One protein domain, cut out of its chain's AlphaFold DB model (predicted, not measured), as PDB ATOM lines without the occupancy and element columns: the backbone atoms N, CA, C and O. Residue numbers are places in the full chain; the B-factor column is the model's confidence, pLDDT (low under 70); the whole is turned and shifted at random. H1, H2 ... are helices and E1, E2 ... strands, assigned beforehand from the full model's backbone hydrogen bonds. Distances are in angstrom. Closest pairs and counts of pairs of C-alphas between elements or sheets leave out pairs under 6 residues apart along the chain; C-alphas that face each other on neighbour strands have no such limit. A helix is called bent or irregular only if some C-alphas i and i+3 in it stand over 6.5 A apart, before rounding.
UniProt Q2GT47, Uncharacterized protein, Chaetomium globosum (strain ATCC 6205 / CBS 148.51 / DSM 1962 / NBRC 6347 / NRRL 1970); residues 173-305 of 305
ATOM      1  N   ILE A 173     110.044 136.811  90.620       93.94
ATOM      2  CA  ILE A 173     110.000 138.138  90.005       93.94
ATOM      3  C   ILE A 173     110.644 138.083  88.617       93.94
ATOM      4  O   ILE A 173     111.732 137.538  88.445       93.94
ATOM      5  N   TRP A 174     109.979 138.713  87.649       94.19
ATOM      6  CA  TRP A 174     110.367 138.735  86.237       94.19
ATOM      7  C   TRP A 174     110.852 140.116  85.788       94.19
ATOM      8  O   TRP A 174     110.351 141.140  86.270       94.19
ATOM      9  N   ASP A 175     111.757 140.151  84.799       93.06
ATOM     10  CA  ASP A 175     112.275 141.397  84.209       93.06
ATOM     11  C   ASP A 175     111.150 142.301  83.713       93.06
ATOM     12  O   ASP A 175     111.157 143.510  83.964       93.06
ATOM     13  N   SER A 176     110.155 141.713  83.047       92.94
ATOM     14  CA  SER A 176     109.009 142.428  82.487       92.94
ATOM     15  C   SER A 176     108.217 143.180  83.558       92.94
ATOM     16  O   SER A 176     107.888 144.349  83.360       92.94
ATOM     17  N   GLY A 177     107.974 142.557  84.714       94.94
ATOM     18  CA  GLY A 177     107.269 143.182  85.833       94.94
ATOM     19  C   GLY A 177     108.027 144.390  86.384       94.94
ATOM     20  O   GLY A 177     107.444 145.454  86.591       94.94
ATOM     21  N   ILE A 178     109.345 144.264  86.555       94.81
ATOM     22  CA  ILE A 178     110.206 145.353  87.041       94.81
ATOM     23  C   ILE A 178     110.276 146.505  86.035       94.81
ATOM     24  O   ILE A 178     110.158 147.672  86.425       94.81
ATOM     25  N   VAL A 179     110.453 146.200  84.749       93.56
ATOM     26  CA  VAL A 179     110.481 147.204  83.678       93.56
ATOM     27  C   VAL A 179     109.134 147.919  83.581       93.56
ATOM     28  O   VAL A 179     109.108 149.147  83.525       93.56
ATOM     29  N   MET A 180     108.021 147.184  83.643       93.50
ATOM     30  CA  MET A 180     106.677 147.758  83.587       93.50
ATOM     31  C   MET A 180     106.399 148.677  84.777       93.50
ATOM     32  O   MET A 180     105.961 149.806  84.583       93.50
ATOM     33  N   VAL A 181     106.712 148.257  86.008       94.38
ATOM     34  CA  VAL A 181     106.591 149.132  87.189       94.38
ATOM     35  C   VAL A 181     107.471 150.370  87.053       94.38
ATOM     36  O   VAL A 181     107.052 151.460  87.443       94.38
ATOM     37  N   SER A 182     108.666 150.231  86.478       92.06
ATOM     38  CA  SER A 182     109.555 151.370  86.249       92.06
ATOM     39  C   SER A 182     108.966 152.357  85.242       92.06
ATOM     40  O   SER A 182     108.985 153.557  85.502       92.06
ATOM     41  N   LEU A 183     108.363 151.860  84.158       90.50
ATOM     42  CA  LEU A 183     107.669 152.670  83.155       90.50
ATOM     43  C   LEU A 183     106.424 153.349  83.731       90.50
ATOM     44  O   LEU A 183     106.184 154.526  83.482       90.50
ATOM     45  N   LEU A 184     105.639 152.629  84.533       90.56
ATOM     46  CA  LEU A 184     104.473 153.184  85.218       90.56
ATOM     47  C   LEU A 184     104.879 154.281  86.201       90.56
ATOM     48  O   LEU A 184     104.207 155.308  86.254       90.56
ATOM     49  N   ALA A 185     105.958 154.079  86.963       89.31
ATOM     50  CA  ALA A 185     106.467 155.073  87.900       89.31
ATOM     51  C   ALA A 185     106.938 156.328  87.162       89.31
ATOM     52  O   ALA A 185     106.534 157.415  87.551       89.31
ATOM     53  N   ASP A 186     107.697 156.175  86.078       86.31
ATOM     54  CA  ASP A 186     108.110 157.274  85.198       86.31
ATOM     55  C   ASP A 186     106.892 158.061  84.676       86.31
ATOM     56  O   ASP A 186     106.734 159.241  84.967       86.31
ATOM     57  N   MET A 187     105.924 157.387  84.047       85.31
ATOM     58  CA  MET A 187     104.727 158.047  83.507       85.31
ATOM     59  C   MET A 187     103.845 158.722  84.564       85.31
ATOM     60  O   MET A 187     103.092 159.643  84.242       85.31
ATOM     61  N   CYS A 188     103.847 158.217  85.799       84.44
ATOM     62  CA  CYS A 188     102.927 158.653  86.844       84.44
ATOM     63  C   CYS A 188     103.535 159.645  87.832       84.44
ATOM     64  O   CYS A 188     102.800 160.463  88.374       84.44
ATOM     65  N   LEU A 189     104.818 159.515  88.131       81.94
ATOM     66  CA  LEU A 189     105.480 160.256  89.197       81.94
ATOM     67  C   LEU A 189     106.477 161.281  88.659       81.94
ATOM     68  O   LEU A 189     106.923 162.128  89.430       81.94
ATOM     69  N   ASP A 190     106.833 161.199  87.376       75.62
ATOM     70  CA  ASP A 190     107.625 162.213  86.700       75.62
ATOM     71  C   ASP A 190     106.714 163.153  85.892       75.62
ATOM     72  O   ASP A 190     106.077 162.765  84.907       75.62
ATOM     73  N   ASP A 191     106.647 164.410  86.327       68.88
ATOM     74  CA  ASP A 191     105.913 165.483  85.649       68.88
ATOM     75  C   ASP A 191     106.817 166.320  84.723       68.88
ATOM     76  O   ASP A 191     106.338 167.238  84.058       68.88
ATOM     77  N   THR A 192     108.122 166.021  84.652       65.69
ATOM     78  CA  THR A 192     109.098 166.819  83.886       65.69
ATOM     79  C   THR A 192     109.030 166.563  82.382       65.69
ATOM     80  O   THR A 192     109.249 167.475  81.586       65.69
ATOM     81  N   VAL A 193     108.682 165.340  81.974       63.94
ATOM     82  CA  VAL A 193     108.531 164.971  80.562       63.94
ATOM     83  C   VAL A 193     107.138 165.368  80.088       63.94
ATOM     84  O   VAL A 193     106.140 164.942  80.678       63.94
ATOM     85  N   SER A 194     107.033 166.116  78.987       63.47
ATOM     86  CA  SER A 194     105.740 166.438  78.373       63.47
ATOM     87  C   SER A 194     104.982 165.162  77.990       63.47
ATOM     88  O   SER A 194     105.568 164.204  77.489       63.47
ATOM     89  N   ALA A 195     103.656 165.130  78.164       63.19
ATOM     90  CA  ALA A 195     102.841 163.965  77.797       63.19
ATOM     91  C   ALA A 195     103.023 163.542  76.324       63.19
ATOM     92  O   ALA A 195     102.913 162.358  76.015       63.19
ATOM     93  N   LYS A 196     103.356 164.489  75.432       61.81
ATOM     94  CA  LYS A 196     103.620 164.245  74.001       61.81
ATOM     95  C   LYS A 196     104.961 163.561  73.719       61.81
ATOM     96  O   LYS A 196     105.126 163.000  72.644       61.81
ATOM     97  N   GLU A 197     105.896 163.622  74.660       71.19
ATOM     98  CA  GLU A 197     107.235 163.025  74.558       71.19
ATOM     99  C   GLU A 197     107.303 161.654  75.246       71.19
ATOM    100  O   GLU A 197     108.308 160.953  75.150       71.19
ATOM    101  N   SER A 198     106.220 161.241  75.918       77.50
ATOM    102  CA  SER A 198     106.098 159.901  76.484       77.50
ATOM    103  C   SER A 198     106.014 158.853  75.368       77.50
ATOM    104  O   SER A 198     105.283 159.067  74.400       77.50
ATOM    105  N   PRO A 199     106.669 157.684  75.509       78.00
ATOM    106  CA  PRO A 199     106.560 156.603  74.528       78.00
ATOM    107  C   PRO A 199     105.129 156.052  74.402       78.00
ATOM    108  O   PRO A 199     104.787 155.475  73.373       78.00
ATOM    109  N   LEU A 200     104.284 156.237  75.428       86.56
ATOM    110  CA  LEU A 200     102.891 155.777  75.467       86.56
ATOM    111  C   LEU A 200     101.951 156.928  75.884       86.56
ATOM    112  O   LEU A 200     101.376 156.902  76.976       86.56
ATOM    113  N   PRO A 201     101.754 157.945  75.025       85.88
ATOM    114  CA  PRO A 201     101.080 159.190  75.404       85.88
ATOM    115  C   PRO A 201      99.607 158.978  75.790       85.88
ATOM    116  O   PRO A 201      99.119 159.560  76.759       85.88
ATOM    117  N   LEU A 202      98.905 158.090  75.076       87.62
ATOM    118  CA  LEU A 202      97.517 157.718  75.374       87.62
ATOM    119  C   LEU A 202      97.403 157.018  76.733       87.62
ATOM    120  O   LEU A 202      96.541 157.361  77.539       87.62
ATOM    121  N   PHE A 203      98.293 156.064  77.004       87.88
ATOM    122  CA  PHE A 203      98.283 155.318  78.260       87.88
ATOM    123  C   PHE A 203      98.617 156.219  79.451       87.88
ATOM    124  O   PHE A 203      97.917 156.188  80.463       87.88
ATOM    125  N   ARG A 204      99.614 157.100  79.299       86.81
ATOM    126  CA  ARG A 204      99.940 158.119  80.301       86.81
ATOM    127  C   ARG A 204      98.741 159.017  80.603       86.81
ATOM    128  O   ARG A 204      98.435 159.221  81.775       86.81
ATOM    129  N   SER A 205      98.020 159.478  79.577       86.31
ATOM    130  CA  SER A 205      96.801 160.274  79.768       86.31
ATOM    131  C   SER A 205      95.728 159.513  80.549       86.31
ATOM    132  O   SER A 205      95.159 160.076  81.478       86.31
ATOM    133  N   ILE A 206      95.477 158.237  80.232       87.69
ATOM    134  CA  ILE A 206      94.503 157.408  80.967       87.69
ATOM    135  C   ILE A 206      94.872 157.315  82.456       87.69
ATOM    136  O   ILE A 206      93.998 157.409  83.314       87.69
ATOM    137  N   LEU A 207      96.163 157.159  82.771       86.00
ATOM    138  CA  LEU A 207      96.657 157.003  84.144       86.00
ATOM    139  C   LEU A 207      96.790 158.318  84.929       86.00
ATOM    140  O   LEU A 207      96.803 158.297  86.163       86.00
ATOM    141  N   GLN A 208      96.989 159.452  84.257       81.69
ATOM    142  CA  GLN A 208      97.175 160.756  84.904       81.69
ATOM    143  C   GLN A 208      95.866 161.531  85.053       81.69
ATOM    144  O   GLN A 208      95.653 162.144  86.095       81.69
ATOM    145  N   THR A 209      94.983 161.482  84.056       80.50
ATOM    146  CA  THR A 209      93.738 162.262  84.026       80.50
ATOM    147  C   THR A 209      92.512 161.376  83.787       80.50
ATOM    148  O   THR A 209      91.769 161.578  82.822       80.50
ATOM    149  N   PRO A 210      92.259 160.376  84.653       80.44
ATOM    150  CA  PRO A 210      91.119 159.498  84.469       80.44
ATOM    151  C   PRO A 210      89.809 160.268  84.692       80.44
ATOM    152  O   PRO A 210      89.626 160.932  85.712       80.44
ATOM    153  N   SER A 211      88.866 160.148  83.758       79.62
ATOM    154  CA  SER A 211      87.531 160.753  83.881       79.62
ATOM    155  C   SER A 211      86.665 160.093  84.965       79.62
ATOM    156  O   SER A 211      85.716 160.702  85.452       79.62
ATOM    157  N   HIS A 212      87.001 158.862  85.363       82.44
ATOM    158  CA  HIS A 212      86.308 158.044  86.366       82.44
ATOM    159  C   HIS A 212      87.336 157.158  87.095       82.44
ATOM    160  O   HIS A 212      88.413 156.934  86.543       82.44
ATOM    161  N   PRO A 213      87.047 156.606  88.290       84.62
ATOM    162  CA  PRO A 213      87.936 155.634  88.930       84.62
ATOM    163  C   PRO A 213      88.294 154.476  87.983       84.62
ATOM    164  O   PRO A 213      87.408 153.820  87.432       84.62
ATOM    165  N   LEU A 214      89.592 154.233  87.780       89.06
ATOM    166  CA  LEU A 214      90.060 153.190  86.865       89.06
ATOM    167  C   LEU A 214      89.782 151.796  87.434       89.06
ATOM    168  O   LEU A 214      89.971 151.557  88.626       89.06
ATOM    169  N   ARG A 215      89.389 150.865  86.563       91.19
ATOM    170  CA  ARG A 215      89.263 149.433  86.868       91.19
ATOM    171  C   ARG A 215      90.296 148.686  86.031       91.19
ATOM    172  O   ARG A 215      90.250 148.789  84.808       91.19
ATOM    173  N   ILE A 216      91.245 148.010  86.671       92.38
ATOM    174  CA  ILE A 216      92.468 147.516  86.017       92.38
ATOM    175  C   ILE A 216      92.654 146.030  86.289       92.38
ATOM    176  O   ILE A 216      93.009 145.678  87.412       92.38
ATOM    177  N   LEU A 217      92.473 145.204  85.251       94.31
ATOM    178  CA  LEU A 217      92.735 143.759  85.250       94.31
ATOM    179  C   LEU A 217      94.176 143.457  84.879       94.31
ATOM    180  O   LEU A 217      94.618 143.818  83.791       94.31
ATOM    181  N   GLU A 218      94.874 142.745  85.755       95.56
ATOM    182  CA  GLU A 218      96.147 142.102  85.435       95.56
ATOM    183  C   GLU A 218      95.923 140.600  85.251       95.56
ATOM    184  O   GLU A 218      95.362 139.941  86.128       95.56
ATOM    185  N   LEU A 219      96.367 140.073  84.109       94.81
ATOM    186  CA  LEU A 219      96.360 138.648  83.779       94.81
ATOM    187  C   LEU A 219      97.770 138.087  83.960       94.81
ATOM    188  O   LEU A 219      98.713 138.663  83.421       94.81
ATOM    189  N   GLY A 220      97.901 136.965  84.669       95.56
ATOM    190  CA  GLY A 220      99.201 136.342  84.925       95.56
ATOM    191  C   GLY A 220     100.072 137.194  85.851       95.56
ATOM    192  O   GLY A 220     101.178 137.586  85.480       95.56
ATOM    193  N   CYS A 221      99.548 137.564  87.024       96.81
ATOM    194  CA  CYS A 221     100.230 138.490  87.927       96.81
ATOM    195  C   CYS A 221     101.466 137.905  88.627       96.81
ATOM    196  O   CYS A 221     102.268 138.664  89.184       96.81
ATOM    197  N   GLY A 222     101.609 136.579  88.669       96.75
ATOM    198  CA  GLY A 222     102.595 135.867  89.474       96.75
ATOM    199  C   GLY A 222     102.575 136.366  90.919       96.75
ATOM    200  O   GLY A 222     101.540 136.385  91.583       96.75
ATOM    201  N   VAL A 223     103.710 136.886  91.387       96.81
ATOM    202  CA  VAL A 223     103.852 137.467  92.735       96.81
ATOM    203  C   VAL A 223     103.233 138.868  92.908       96.81
ATOM    204  O   VAL A 223     103.311 139.437  94.001       96.81
ATOM    205  N   GLY A 224     102.638 139.435  91.855       97.00
ATOM    206  CA  GLY A 224     101.881 140.691  91.871       97.00
ATOM    207  C   GLY A 224     102.702 141.961  91.628       97.00
ATOM    208  O   GLY A 224     102.273 143.039  92.037       97.00
ATOM    209  N   VAL A 225     103.884 141.872  90.999       97.00
ATOM    210  CA  VAL A 225     104.817 143.011  90.835       97.00
ATOM    211  C   VAL A 225     104.127 144.237  90.229       97.00
ATOM    212  O   VAL A 225     104.239 145.330  90.790       97.00
ATOM    213  N   MET A 226     103.408 144.071  89.112       95.94
ATOM    214  CA  MET A 226     102.821 145.190  88.374       95.94
ATOM    215  C   MET A 226     101.617 145.788  89.104       95.94
ATOM    216  O   MET A 226     101.636 146.984  89.388       95.94
ATOM    217  N   GLY A 227     100.592 145.003  89.441       95.69
ATOM    218  CA  GLY A 227      99.381 145.512  90.087       95.69
ATOM    219  C   GLY A 227      99.639 146.103  91.472       95.69
ATOM    220  O   GLY A 227      99.139 147.188  91.781       95.69
ATOM    221  N   ILE A 228     100.496 145.466  92.284       96.06
ATOM    222  CA  ILE A 228     100.931 146.028  93.572       96.06
ATOM    223  C   ILE A 228     101.767 147.292  93.335       96.06
ATOM    224  O   ILE A 228     101.556 148.307  94.002       96.06
ATOM    225  N   GLY A 229     102.691 147.268  92.371       94.50
ATOM    226  CA  GLY A 229     103.487 148.434  91.993       94.50
ATOM    227  C   GLY A 229     102.621 149.625  91.580       94.50
ATOM    228  O   GLY A 229     102.830 150.733  92.066       94.50
ATOM    229  N   LEU A 230     101.590 149.398  90.766       92.75
ATOM    230  CA  LEU A 230     100.648 150.424  90.326       92.75
ATOM    231  C   LEU A 230      99.795 150.961  91.481       92.75
ATOM    232  O   LEU A 230      99.606 152.176  91.586       92.75
ATOM    233  N   ALA A 231      99.334 150.092  92.384       91.75
ATOM    234  CA  ALA A 231      98.655 150.504  93.613       91.75
ATOM    235  C   ALA A 231      99.548 151.437  94.453       91.75
ATOM    236  O   ALA A 231      99.105 152.480  94.936       91.75
ATOM    237  N   ARG A 232     100.842 151.108  94.575       90.06
ATOM    238  CA  ARG A 232     101.826 151.946  95.277       90.06
ATOM    239  C   ARG A 232     102.058 153.274  94.560       90.06
ATOM    240  O   ARG A 232     101.975 154.317  95.201       90.06
ATOM    241  N   ILE A 233     102.293 153.261  93.253       88.81
ATOM    242  CA  ILE A 233     102.506 154.468  92.439       88.81
ATOM    243  C   ILE A 233     101.307 155.420  92.544       88.81
ATOM    244  O   ILE A 233     101.478 156.611  92.791       88.81
ATOM    245  N   THR A 234     100.086 154.902  92.421       85.75
ATOM    246  CA  THR A 234      98.872 155.724  92.522       85.75
ATOM    247  C   THR A 234      98.646 156.269  93.930       85.75
ATOM    248  O   THR A 234      98.215 157.410  94.051       85.75
ATOM    249  N   SER A 235      99.030 155.539  94.986       82.94
ATOM    250  CA  SER A 235      98.994 156.061  96.365       82.94
ATOM    251  C   SER A 235      99.979 157.209  96.629       82.94
ATOM    252  O   SER A 235      99.778 157.992  97.554       82.94
ATOM    253  N   LEU A 236     101.050 157.312  95.833       80.81
ATOM    254  CA  LEU A 236     102.039 158.391  95.940       80.81
ATOM    255  C   LEU A 236     101.617 159.652  95.172       80.81
ATOM    256  O   LEU A 236     102.072 160.747  95.506       80.81
ATOM    257  N   LYS A 237     100.736 159.524  94.171       76.19
ATOM    258  CA  LYS A 237     100.150 160.672  93.469       76.19
ATOM    259  C   LYS A 237      99.235 161.458  94.410       76.19
ATOM    260  O   LYS A 237      98.374 160.898  95.085       76.19
ATOM    261  N   ARG A 238      99.371 162.785  94.416       61.34
ATOM    262  CA  ARG A 238      98.456 163.678  95.143       61.34
ATOM    263  C   ARG A 238      97.228 163.969  94.274       61.34
ATOM    264  O   ARG A 238      97.379 164.502  93.184       61.34
ATOM    265  N   GLY A 239      96.026 163.669  94.773       60.16
ATOM    266  CA  GLY A 239      94.772 164.203  94.214       60.16
ATOM    267  C   GLY A 239      94.139 163.449  93.034       60.16
ATOM    268  O   GLY A 239      93.629 164.093  92.124       60.16
ATOM    269  N   GLY A 240      94.116 162.112  93.049       66.75
ATOM    270  CA  GLY A 240      93.409 161.295  92.048       66.75
ATOM    271  C   GLY A 240      92.395 160.322  92.658       66.75
ATOM    272  O   GLY A 240      92.462 160.004  93.844       66.75
ATOM    273  N   ASN A 241      91.468 159.820  91.837       73.88
ATOM    274  CA  ASN A 241      90.569 158.735  92.234       73.88
ATOM    275  C   ASN A 241      91.352 157.422  92.363       73.88
ATOM    276  O   ASN A 241      92.033 157.008  91.422       73.88
ATOM    277  N   ALA A 242      91.228 156.756  93.510       82.25
ATOM    278  CA  ALA A 242      91.882 155.477  93.758       82.25
ATOM    279  C   ALA A 242      91.365 154.400  92.779       82.25
ATOM    280  O   ALA A 242      90.147 154.222  92.664       82.25
ATOM    281  N   PRO A 243      92.250 153.678  92.063       89.88
ATOM    282  CA  PRO A 243      91.820 152.637  91.139       89.88
ATOM    283  C   PRO A 243      91.330 151.391  91.888       89.88
ATOM    284  O   PRO A 243      91.755 151.108  93.011       89.88
ATOM    285  N   HIS A 244      90.479 150.606  91.226       92.12
ATOM    286  CA  HIS A 244      90.210 149.217  91.586       92.12
ATOM    287  C   HIS A 244      91.054 148.305  90.702       92.12
ATOM    288  O   HIS A 244      90.809 148.178  89.505       92.12
ATOM    289  N   ILE A 245      92.053 147.679  91.304       94.62
ATOM    290  CA  ILE A 245      92.965 146.740  90.668       94.62
ATOM    291  C   ILE A 245      92.596 145.344  91.168       94.62
ATOM    292  O   ILE A 245      92.556 145.089  92.368       94.62
ATOM    293  N   LEU A 246      92.322 144.443  90.243       96.25
ATOM    294  CA  LEU A 246      92.186 143.013  90.496       96.25
ATOM    295  C   LEU A 246      93.257 142.309  89.665       96.25
ATOM    296  O   LEU A 246      93.298 142.402  88.436       96.25
ATOM    297  N   ILE A 247      94.156 141.661  90.391       97.31
ATOM    298  CA  ILE A 247      95.243 140.867  89.844       97.31
ATOM    299  C   ILE A 247      94.802 139.407  89.804       97.31
ATOM    300  O   ILE A 247      94.106 138.941  90.709       97.31
ATOM    301  N   THR A 248      95.151 138.705  88.733       97.00
ATOM    302  CA  THR A 248      94.689 137.338  88.504       97.00
ATOM    303  C   THR A 248      95.813 136.450  88.012       97.00
ATOM    304  O   THR A 248      96.701 136.896  87.284       97.00
ATOM    305  N   ASP A 249      95.767 135.192  88.424       96.50
ATOM    306  CA  ASP A 249      96.689 134.135  88.017       96.50
ATOM    307  C   ASP A 249      96.062 132.773  88.354       96.50
ATOM    308  O   ASP A 249      94.963 132.711  88.908       96.50
ATOM    309  N   LEU A 250      96.763 131.679  88.085       95.81
ATOM    310  CA  LEU A 250      96.410 130.365  88.599       95.81
ATOM    311  C   LEU A 250      96.454 130.346  90.136       95.81
ATOM    312  O   LEU A 250      97.162 131.118  90.792       95.81
ATOM    313  N   SER A 251      95.730 129.399  90.736       94.69
ATOM    314  CA  SER A 251      95.659 129.246  92.197       94.69
ATOM    315  C   SER A 251      97.027 129.032  92.856       94.69
ATOM    316  O   SER A 251      97.196 129.322  94.038       94.69
ATOM    317  N   GLU A 252      98.026 128.545  92.113       93.56
ATOM    318  CA  GLU A 252      99.378 128.342  92.642       93.56
ATOM    319  C   GLU A 252     100.091 129.640  93.056       93.56
ATOM    320  O   GLU A 252     100.944 129.602  93.952       93.56
ATOM    321  N   ALA A 253      99.737 130.777  92.448       94.56
ATOM    322  CA  ALA A 253     100.338 132.080  92.729       94.56
ATOM    323  C   ALA A 253      99.652 132.819  93.890       94.56
ATOM    324  O   ALA A 253     100.240 133.728  94.481       94.56
ATOM    325  N   GLU A 254      98.424 132.419  94.242       95.50
ATOM    326  CA  GLU A 254      97.541 133.142  95.165       95.50
ATOM    327  C   GLU A 254      98.200 133.442  96.512       95.50
ATOM    328  O   GLU A 254      98.189 134.584  96.974       95.50
ATOM    329  N   GLU A 255      98.798 132.427  97.135       95.00
ATOM    330  CA  GLU A 255      99.437 132.549  98.446       95.00
ATOM    331  C   GLU A 255     100.494 133.666  98.449       95.00
ATOM    332  O   GLU A 255     100.472 134.559  99.303       95.00
ATOM    333  N   LYS A 256     101.388 133.661  97.453       95.19
ATOM    334  CA  LYS A 256     102.493 134.620  97.359       95.19
ATOM    335  C   LYS A 256     102.010 136.007  96.942       95.19
ATOM    336  O   LYS A 256     102.434 136.997  97.543       95.19
ATOM    337  N   ALA A 257     101.089 136.093  95.983       96.81
ATOM    338  CA  ALA A 257     100.474 137.355  95.583       96.81
ATOM    339  C   ALA A 257      99.798 138.042  96.781       96.81
ATOM    340  O   ALA A 257     100.060 139.215  97.062       96.81
ATOM    341  N   ARG A 258      99.004 137.300  97.564       96.81
ATOM    342  CA  ARG A 258      98.337 137.820  98.768       96.81
ATOM    343  C   ARG A 258      99.320 138.213  99.869       96.81
ATOM    344  O   ARG A 258      99.121 139.256 100.493       96.81
ATOM    345  N   ALA A 259     100.386 137.442 100.090       94.94
ATOM    346  CA  ALA A 259     101.440 137.809 101.041       94.94
ATOM    347  C   ALA A 259     102.098 139.151 100.669       94.94
ATOM    348  O   ALA A 259     102.312 140.013 101.527       94.94
ATOM    349  N   ASN A 260     102.340 139.382  99.376       96.75
ATOM    350  CA  ASN A 260     102.872 140.649  98.883       96.75
ATOM    351  C   ASN A 260     101.869 141.804  98.992       96.75
ATOM    352  O   ASN A 260     102.254 142.902  99.398       96.75
ATOM    353  N   MET A 261     100.583 141.564  98.714       95.06
ATOM    354  CA  MET A 261      99.523 142.550  98.960       95.06
ATOM    355  C   MET A 261      99.501 142.973 100.436       95.06
ATOM    356  O   MET A 261      99.526 144.168 100.737       95.06
ATOM    357  N   ALA A 262      99.521 142.008 101.362       93.69
ATOM    358  CA  ALA A 262      99.519 142.263 102.801       93.69
ATOM    359  C   ALA A 262     100.756 143.061 103.246       93.69
ATOM    360  O   ALA A 262     100.624 144.041 103.980       93.69
ATOM    361  N   ARG A 263     101.946 142.718 102.730       90.19
ATOM    362  CA  ARG A 263     103.197 143.449 103.003       90.19
ATOM    363  C   ARG A 263     103.129 144.924 102.591       90.19
ATOM    364  O   ARG A 263     103.789 145.768 103.199       90.19
ATOM    365  N   GLN A 264     102.360 145.247 101.553       89.06
ATOM    366  CA  GLN A 264     102.230 146.613 101.047       89.06
ATOM    367  C   GLN A 264     101.010 147.371 101.591       89.06
ATOM    368  O   GLN A 264     100.971 148.595 101.458       89.06
ATOM    369  N   ALA A 265     100.049 146.695 102.231       84.12
ATOM    370  CA  ALA A 265      98.762 147.270 102.630       84.12
ATOM    371  C   ALA A 265      98.899 148.532 103.500       84.12
ATOM    372  O   ALA A 265      98.320 149.568 103.182       84.12
ATOM    373  N   GLY A 266      99.746 148.487 104.535       76.31
ATOM    374  CA  GLY A 266      99.981 149.628 105.435       76.31
ATOM    375  C   GLY A 266     100.680 150.825 104.780       76.31
ATOM    376  O   GLY A 266     100.782 151.890 105.382       76.31
ATOM    377  N   LYS A 267     101.165 150.673 103.543       77.19
ATOM    378  CA  LYS A 267     101.897 151.721 102.828       77.19
ATOM    379  C   LYS A 267     101.003 152.519 101.873       77.19
ATOM    380  O   LYS A 267     101.426 153.582 101.424       77.19
ATOM    381  N   LEU A 268      99.791 152.046 101.563       71.19
ATOM    382  CA  LEU A 268      98.900 152.613 100.535       71.19
ATOM    383  C   LEU A 268      98.192 153.932 100.928       71.19
ATOM    384  O   LEU A 268      97.430 154.471 100.129       71.19
ATOM    385  N   GLY A 269      98.474 154.494 102.108       68.81
ATOM    386  CA  GLY A 269      97.968 155.806 102.529       68.81
ATOM    387  C   GLY A 269      96.462 155.842 102.833       68.81
ATOM    388  O   GLY A 269      95.825 154.809 103.015       68.81
ATOM    389  N   ASN A 270      95.895 157.054 102.911       59.75
ATOM    390  CA  ASN A 270      94.527 157.301 103.410       59.75
ATOM    391  C   ASN A 270      93.409 157.061 102.377       59.75
ATOM    392  O   ASN A 270      92.239 156.985 102.740       59.75
ATOM    393  N   SER A 271      93.739 156.965 101.089       64.81
ATOM    394  CA  SER A 271      92.788 156.621 100.021       64.81
ATOM    395  C   SER A 271      93.422 155.562  99.122       64.81
ATOM    396  O   SER A 271      93.848 155.866  98.008       64.81
ATOM    397  N   PRO A 272      93.582 154.336  99.648       73.56
ATOM    398  CA  PRO A 272      94.350 153.302  98.982       73.56
ATOM    399  C   PRO A 272      93.626 152.822  97.724       73.56
ATOM    400  O   PRO A 272      92.400 152.687  97.709       73.56
ATOM    401  N   ALA A 273      94.396 152.513  96.680       85.00
ATOM    402  CA  ALA A 273      93.902 151.688  95.584       85.00
ATOM    403  C   ALA A 273      93.260 150.418  96.161       85.00
ATOM    404  O   ALA A 273      93.848 149.757  97.023       85.00
ATOM    405  N   ARG A 274      92.062 150.066  95.690       90.56
ATOM    406  CA  ARG A 274      91.447 148.790  96.053       90.56
ATOM    407  C   ARG A 274      92.190 147.706  95.288       90.56
ATOM    408  O   ARG A 274      92.087 147.669  94.068       90.56
ATOM    409  N   LEU A 275      92.928 146.860  95.996       93.44
ATOM    410  CA  LEU A 275      93.696 145.771  95.407       93.44
ATOM    411  C   LEU A 275      93.088 144.426  95.815       93.44
ATOM    412  O   LEU A 275      93.002 144.112  97.000       93.44
ATOM    413  N   ASP A 276      92.665 143.648  94.829       95.44
ATOM    414  CA  ASP A 276      92.017 142.349  94.984       95.44
ATOM    415  C   ASP A 276      92.794 141.264  94.221       95.44
ATOM    416  O   ASP A 276      93.432 141.552  93.215       95.44
ATOM    417  N   PHE A 277      92.690 140.012  94.673       96.81
ATOM    418  CA  PHE A 277      93.133 138.827  93.926       96.81
ATOM    419  C   PHE A 277      91.949 137.890  93.672       96.81
ATOM    420  O   PHE A 277      91.087 137.738  94.560       96.81
ATOM    421  N   GLU A 278      91.950 137.255  92.503       96.12
ATOM    422  CA  GLU A 278      91.099 136.125  92.124       96.12
ATOM    423  C   GLU A 278      91.879 135.147  91.243       96.12
ATOM    424  O   GLU A 278      92.606 135.570  90.346       96.12
ATOM    425  N   ALA A 279      91.704 133.847  91.486       96.25
ATOM    426  CA  ALA A 279      92.261 132.830  90.609       96.25
ATOM    427  C   ALA A 279      91.520 132.828  89.262       96.25
ATOM    428  O   ALA A 279      90.287 132.797  89.231       96.25
ATOM    429  N   LEU A 280      92.264 132.856  88.160       95.00
ATOM    430  CA  LEU A 280      91.730 132.835  86.805       95.00
ATOM    431  C   LEU A 280      92.649 132.027  85.890       95.00
ATOM    432  O   LEU A 280      93.773 132.442  85.607       95.00
ATOM    433  N   ASP A 281      92.134 130.907  85.391       93.25
ATOM    434  CA  ASP A 281      92.743 130.176  84.284       93.25
ATOM    435  C   ASP A 281      92.351 130.849  82.956       93.25
ATOM    436  O   ASP A 281      91.205 131.261  82.750       93.25
ATOM    437  N   TRP A 282      93.315 131.016  82.052       91.88
ATOM    438  CA  TRP A 282      93.069 131.626  80.747       91.88
ATOM    439  C   TRP A 282      92.172 130.756  79.863       91.88
ATOM    440  O   TRP A 282      91.360 131.298  79.114       91.88
ATOM    441  N   GLU A 283      92.257 129.429  79.964       91.12
ATOM    442  CA  GLU A 283      91.364 128.528  79.231       91.12
ATOM    443  C   GLU A 283      89.930 128.634  79.759       91.12
ATOM    444  O   GLU A 283      88.975 128.671  78.978       91.12
ATOM    445  N   ASP A 284      89.759 128.797  81.070       89.81
ATOM    446  CA  ASP A 284      88.451 129.083  81.664       89.81
ATOM    447  C   ASP A 284      87.907 130.430  81.169       89.81
ATOM    448  O   ASP A 284      86.786 130.503  80.655       89.81
ATOM    449  N   GLY A 285      88.716 131.492  81.215       87.06
ATOM    450  CA  GLY A 285      88.304 132.819  80.747       87.06
ATOM    451  C   GLY A 285      88.006 132.878  79.242       87.06
ATOM    452  O   GLY A 285      87.077 133.565  78.811       87.06
ATOM    453  N   LYS A 286      88.710 132.092  78.418       86.25
ATOM    454  CA  LYS A 286      88.388 131.893  76.993       86.25
ATOM    455  C   LYS A 286      87.007 131.263  76.803       86.25
ATOM    456  O   LYS A 286      86.281 131.614  75.871       86.25
ATOM    457  N   ASN A 287      86.609 130.387  77.717       86.25
ATOM    458  CA  ASN A 287      85.285 129.773  77.747       86.25
ATOM    459  C   ASN A 287      84.225 130.636  78.460       86.25
ATOM    460  O   ASN A 287      83.067 130.229  78.556       86.25
ATOM    461  N   GLY A 288      84.580 131.845  78.911       85.38
ATOM    462  CA  GLY A 288      83.688 132.744  79.648       85.38
ATOM    463  C   GLY A 288      83.461 132.330  81.105       85.38
ATOM    464  O   GLY A 288      82.524 132.807  81.749       85.38
ATOM    465  N   VAL A 289      84.291 131.427  81.627       88.81
ATOM    466  CA  VAL A 289      84.263 130.984  83.017       88.81
ATOM    467  C   VAL A 289      85.151 131.923  83.823       88.81
ATOM    468  O   VAL A 289      86.373 131.894  83.744       88.81
ATOM    469  N   PHE A 290      84.510 132.787  84.602       89.12
ATOM    470  CA  PHE A 290      85.179 133.755  85.465       89.12
ATOM    471  C   PHE A 290      84.784 133.527  86.922       89.12
ATOM    472  O   PHE A 290      83.678 133.045  87.207       89.12
ATOM    473  N   GLY A 291      85.655 133.906  87.854       87.25
ATOM    474  CA  GLY A 291      85.305 133.983  89.268       87.25
ATOM    475  C   GLY A 291      84.351 135.144  89.567       87.25
ATOM    476  O   GLY A 291      83.970 135.920  88.687       87.25
ATOM    477  N   GLU A 292      83.901 135.236  90.816       90.44
ATOM    478  CA  GLU A 292      82.930 136.242  91.252       90.44
ATOM    479  C   GLU A 292      83.405 137.670  90.954       90.44
ATOM    480  O   GLU A 292      82.632 138.481  90.447       90.44
ATOM    481  N   LYS A 293      84.677 137.986  91.210       91.00
ATOM    482  CA  LYS A 293      85.211 139.344  91.073       91.00
ATOM    483  C   LYS A 293      85.387 139.743  89.609       91.00
ATOM    484  O   LYS A 293      84.988 140.850  89.235       91.00
ATOM    485  N   ALA A 294      85.935 138.860  88.776       87.12
ATOM    486  CA  ALA A 294      86.164 139.109  87.356       87.12
ATOM    487  C   ALA A 294      84.855 139.179  86.549       87.12
ATOM    488  O   ALA A 294      84.782 139.936  85.582       87.12
ATOM    489  N   ARG A 295      83.778 138.488  86.965       83.00
ATOM    490  CA  ARG A 295      82.452 138.592  86.310       83.00
ATOM    491  C   ARG A 295      81.878 140.005  86.305       83.00
ATOM    492  O   ARG A 295      81.187 140.379  85.364       83.00
ATOM    493  N   PHE A 296      82.144 140.797  87.343       77.56
ATOM    494  CA  PHE A 296      81.639 142.172  87.447       77.56
ATOM    495  C   PHE A 296      82.504 143.197  86.715       77.56
ATOM    496  O   PHE A 296      82.253 144.409  86.794       77.56
ATOM    497  N   TRP A 297      83.554 142.743  86.041       74.88
ATOM    498  CA  TRP A 297      84.362 143.575  85.170       74.88
ATOM    499  C   TRP A 297      83.828 143.566  83.742       74.88
ATOM    500  O   TRP A 297      83.104 142.646  83.375       74.88
ATOM    501  N   PRO A 298      84.179 144.567  82.911       64.69
ATOM    502  CA  PRO A 298      83.733 144.635  81.512       64.69
ATOM    503  C   PRO A 298      84.056 143.378  80.679       64.69
ATOM    504  O   PRO A 298      83.532 143.218  79.583       64.69
ATOM    505  N   MET A 299      84.900 142.484  81.207       57.19
ATOM    506  CA  MET A 299      85.244 141.176  80.651       57.19
ATOM    507  C   MET A 299      84.218 140.069  80.923       57.19
ATOM    508  O   MET A 299      84.253 139.067  80.226       57.19
ATOM    509  N   GLY A 300      83.287 140.214  81.876       55.47
ATOM    510  CA  GLY A 300      82.332 139.154  82.240       55.47
ATOM    511  C   GLY A 300      81.403 138.702  81.103       55.47
ATOM    512  O   GLY A 300      80.781 137.648  81.191       55.47
ATOM    513  N   SER A 301      81.329 139.485  80.024       52.06
ATOM    514  CA  SER A 301      80.621 139.174  78.775       52.06
ATOM    515  C   SER A 301      81.548 138.874  77.586       52.06
ATOM    516  O   SER A 301      81.059 138.626  76.485       52.06
ATOM    517  N   CYS A 302      82.868 138.928  77.775       53.62
ATOM    518  CA  CYS A 302      83.887 138.793  76.734       53.62
ATOM    519  C   CYS A 302      84.674 137.490  76.918       53.62
ATOM    520  O   CYS A 302      84.947 137.067  78.035       53.62
ATOM    521  N   ARG A 303      85.065 136.857  75.810       57.00
ATOM    522  CA  ARG A 303      85.988 135.712  75.808       57.00
ATOM    523  C   ARG A 303      87.407 136.223  75.579       57.00
ATOM    524  O   ARG A 303      87.579 137.161  74.798       57.00
ATOM    525  N   PHE A 304      88.409 135.624  76.226       64.69
ATOM    526  CA  PHE A 304      89.796 135.820  75.792       64.69
ATOM    527  C   PHE A 304      89.940 135.328  74.339       64.69
ATOM    528  O   PHE A 304      89.366 134.293  73.986       64.69
ATOM    529  N   VAL A 305      90.621 136.111  73.495       50.44
ATOM    530  CA  VAL A 305      90.865 135.802  72.072       50.44
ATOM    531  C   VAL A 305      92.160 135.023  71.937       50.44
ATOM    532  O   VAL A 305      93.161 135.492  72.519       50.44
TER     533      VAL A 305
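Overview. This is residues 173 to 305 of the 305 residues of an uncharacterized protein of Chaetomium globosum (strain ATCC 6205 / CBS 148.51 / DSM 1962 / NBRC 6347 / NRRL 1970) (UniProt Q2GT47). A small parallel sheet of three strands, in the order E1 E2 E3, is covered on one face by H3 and H4, side by side along the strands; H1 packs on H3, and H2 packs on residues 187 to 188 of H1. The tail after E3 holds the short helices H5 and H6. The 133 printed residues, with six named helices and three named strands in the order H1 H2 E1 H3 E2 H4 E3 H5 H6, are mixed in class and compact, with a radius of gyration of the C-alphas of 15.1 A and spans of 43 by 31 by 29 A.

Arrangement. H1, residues 175 to 189, touches H2, residues 201 to 208; the closest C-alphas, of Met 187 and Arg 204, are 5.8 A apart. H1 also touches H3, residues 225 to 236, the same way at a shallow tilt of 15 degrees, closest at the C-alphas of Gly 177 and Met 226, 5.5 A. E1, residues 215 to 219, and E2, residues 244 to 249, are parallel, with N 216 and O 244 within hydrogen-bond range at 2.9 A. E2 and E3, residues 274 to 279, are parallel, with N 245 and O 274 at 2.8 A. H3 and H4, residues 251 to 265, are on the same face, making two layers, helices over a sheet, at heights of 9.8 A and 9.2 A over the sheet. Two strand-helix-strand units, parallel neighbour strands with a helix between, are E1 H3 E2 and E2 H4 E3, both right-handed crossovers. H5, residues 282 to 286, is not on the sheet; H6, residues 292 to 295, only grazes it. In H1, H2, H3 and H5 every O i to N i+4 pair is within hydrogen-bond range, in H4 9 of 11; H6 is too short for one.

Along the chain. H1 begins at C-alpha 175 (112.275, 141.397, 84.209) and spans 20.7 A. H4 spans 21.1 A and is irregular, with C-alphas 252 and 255 7.2 A apart. E3 spans 16.9 A; H6 ends at C-alpha 295 (82.452, 138.592, 86.310).

Size, cuts and confidence. The farthest C-alphas, of Thr 192 and Asn 287, are 44.5 A apart. The printed part has no cut; the link H1 to H2 is long. The model's pLDDT is under 70 at residues 191 to 196, 238 to 240, 269 to 271 and 298 to 305.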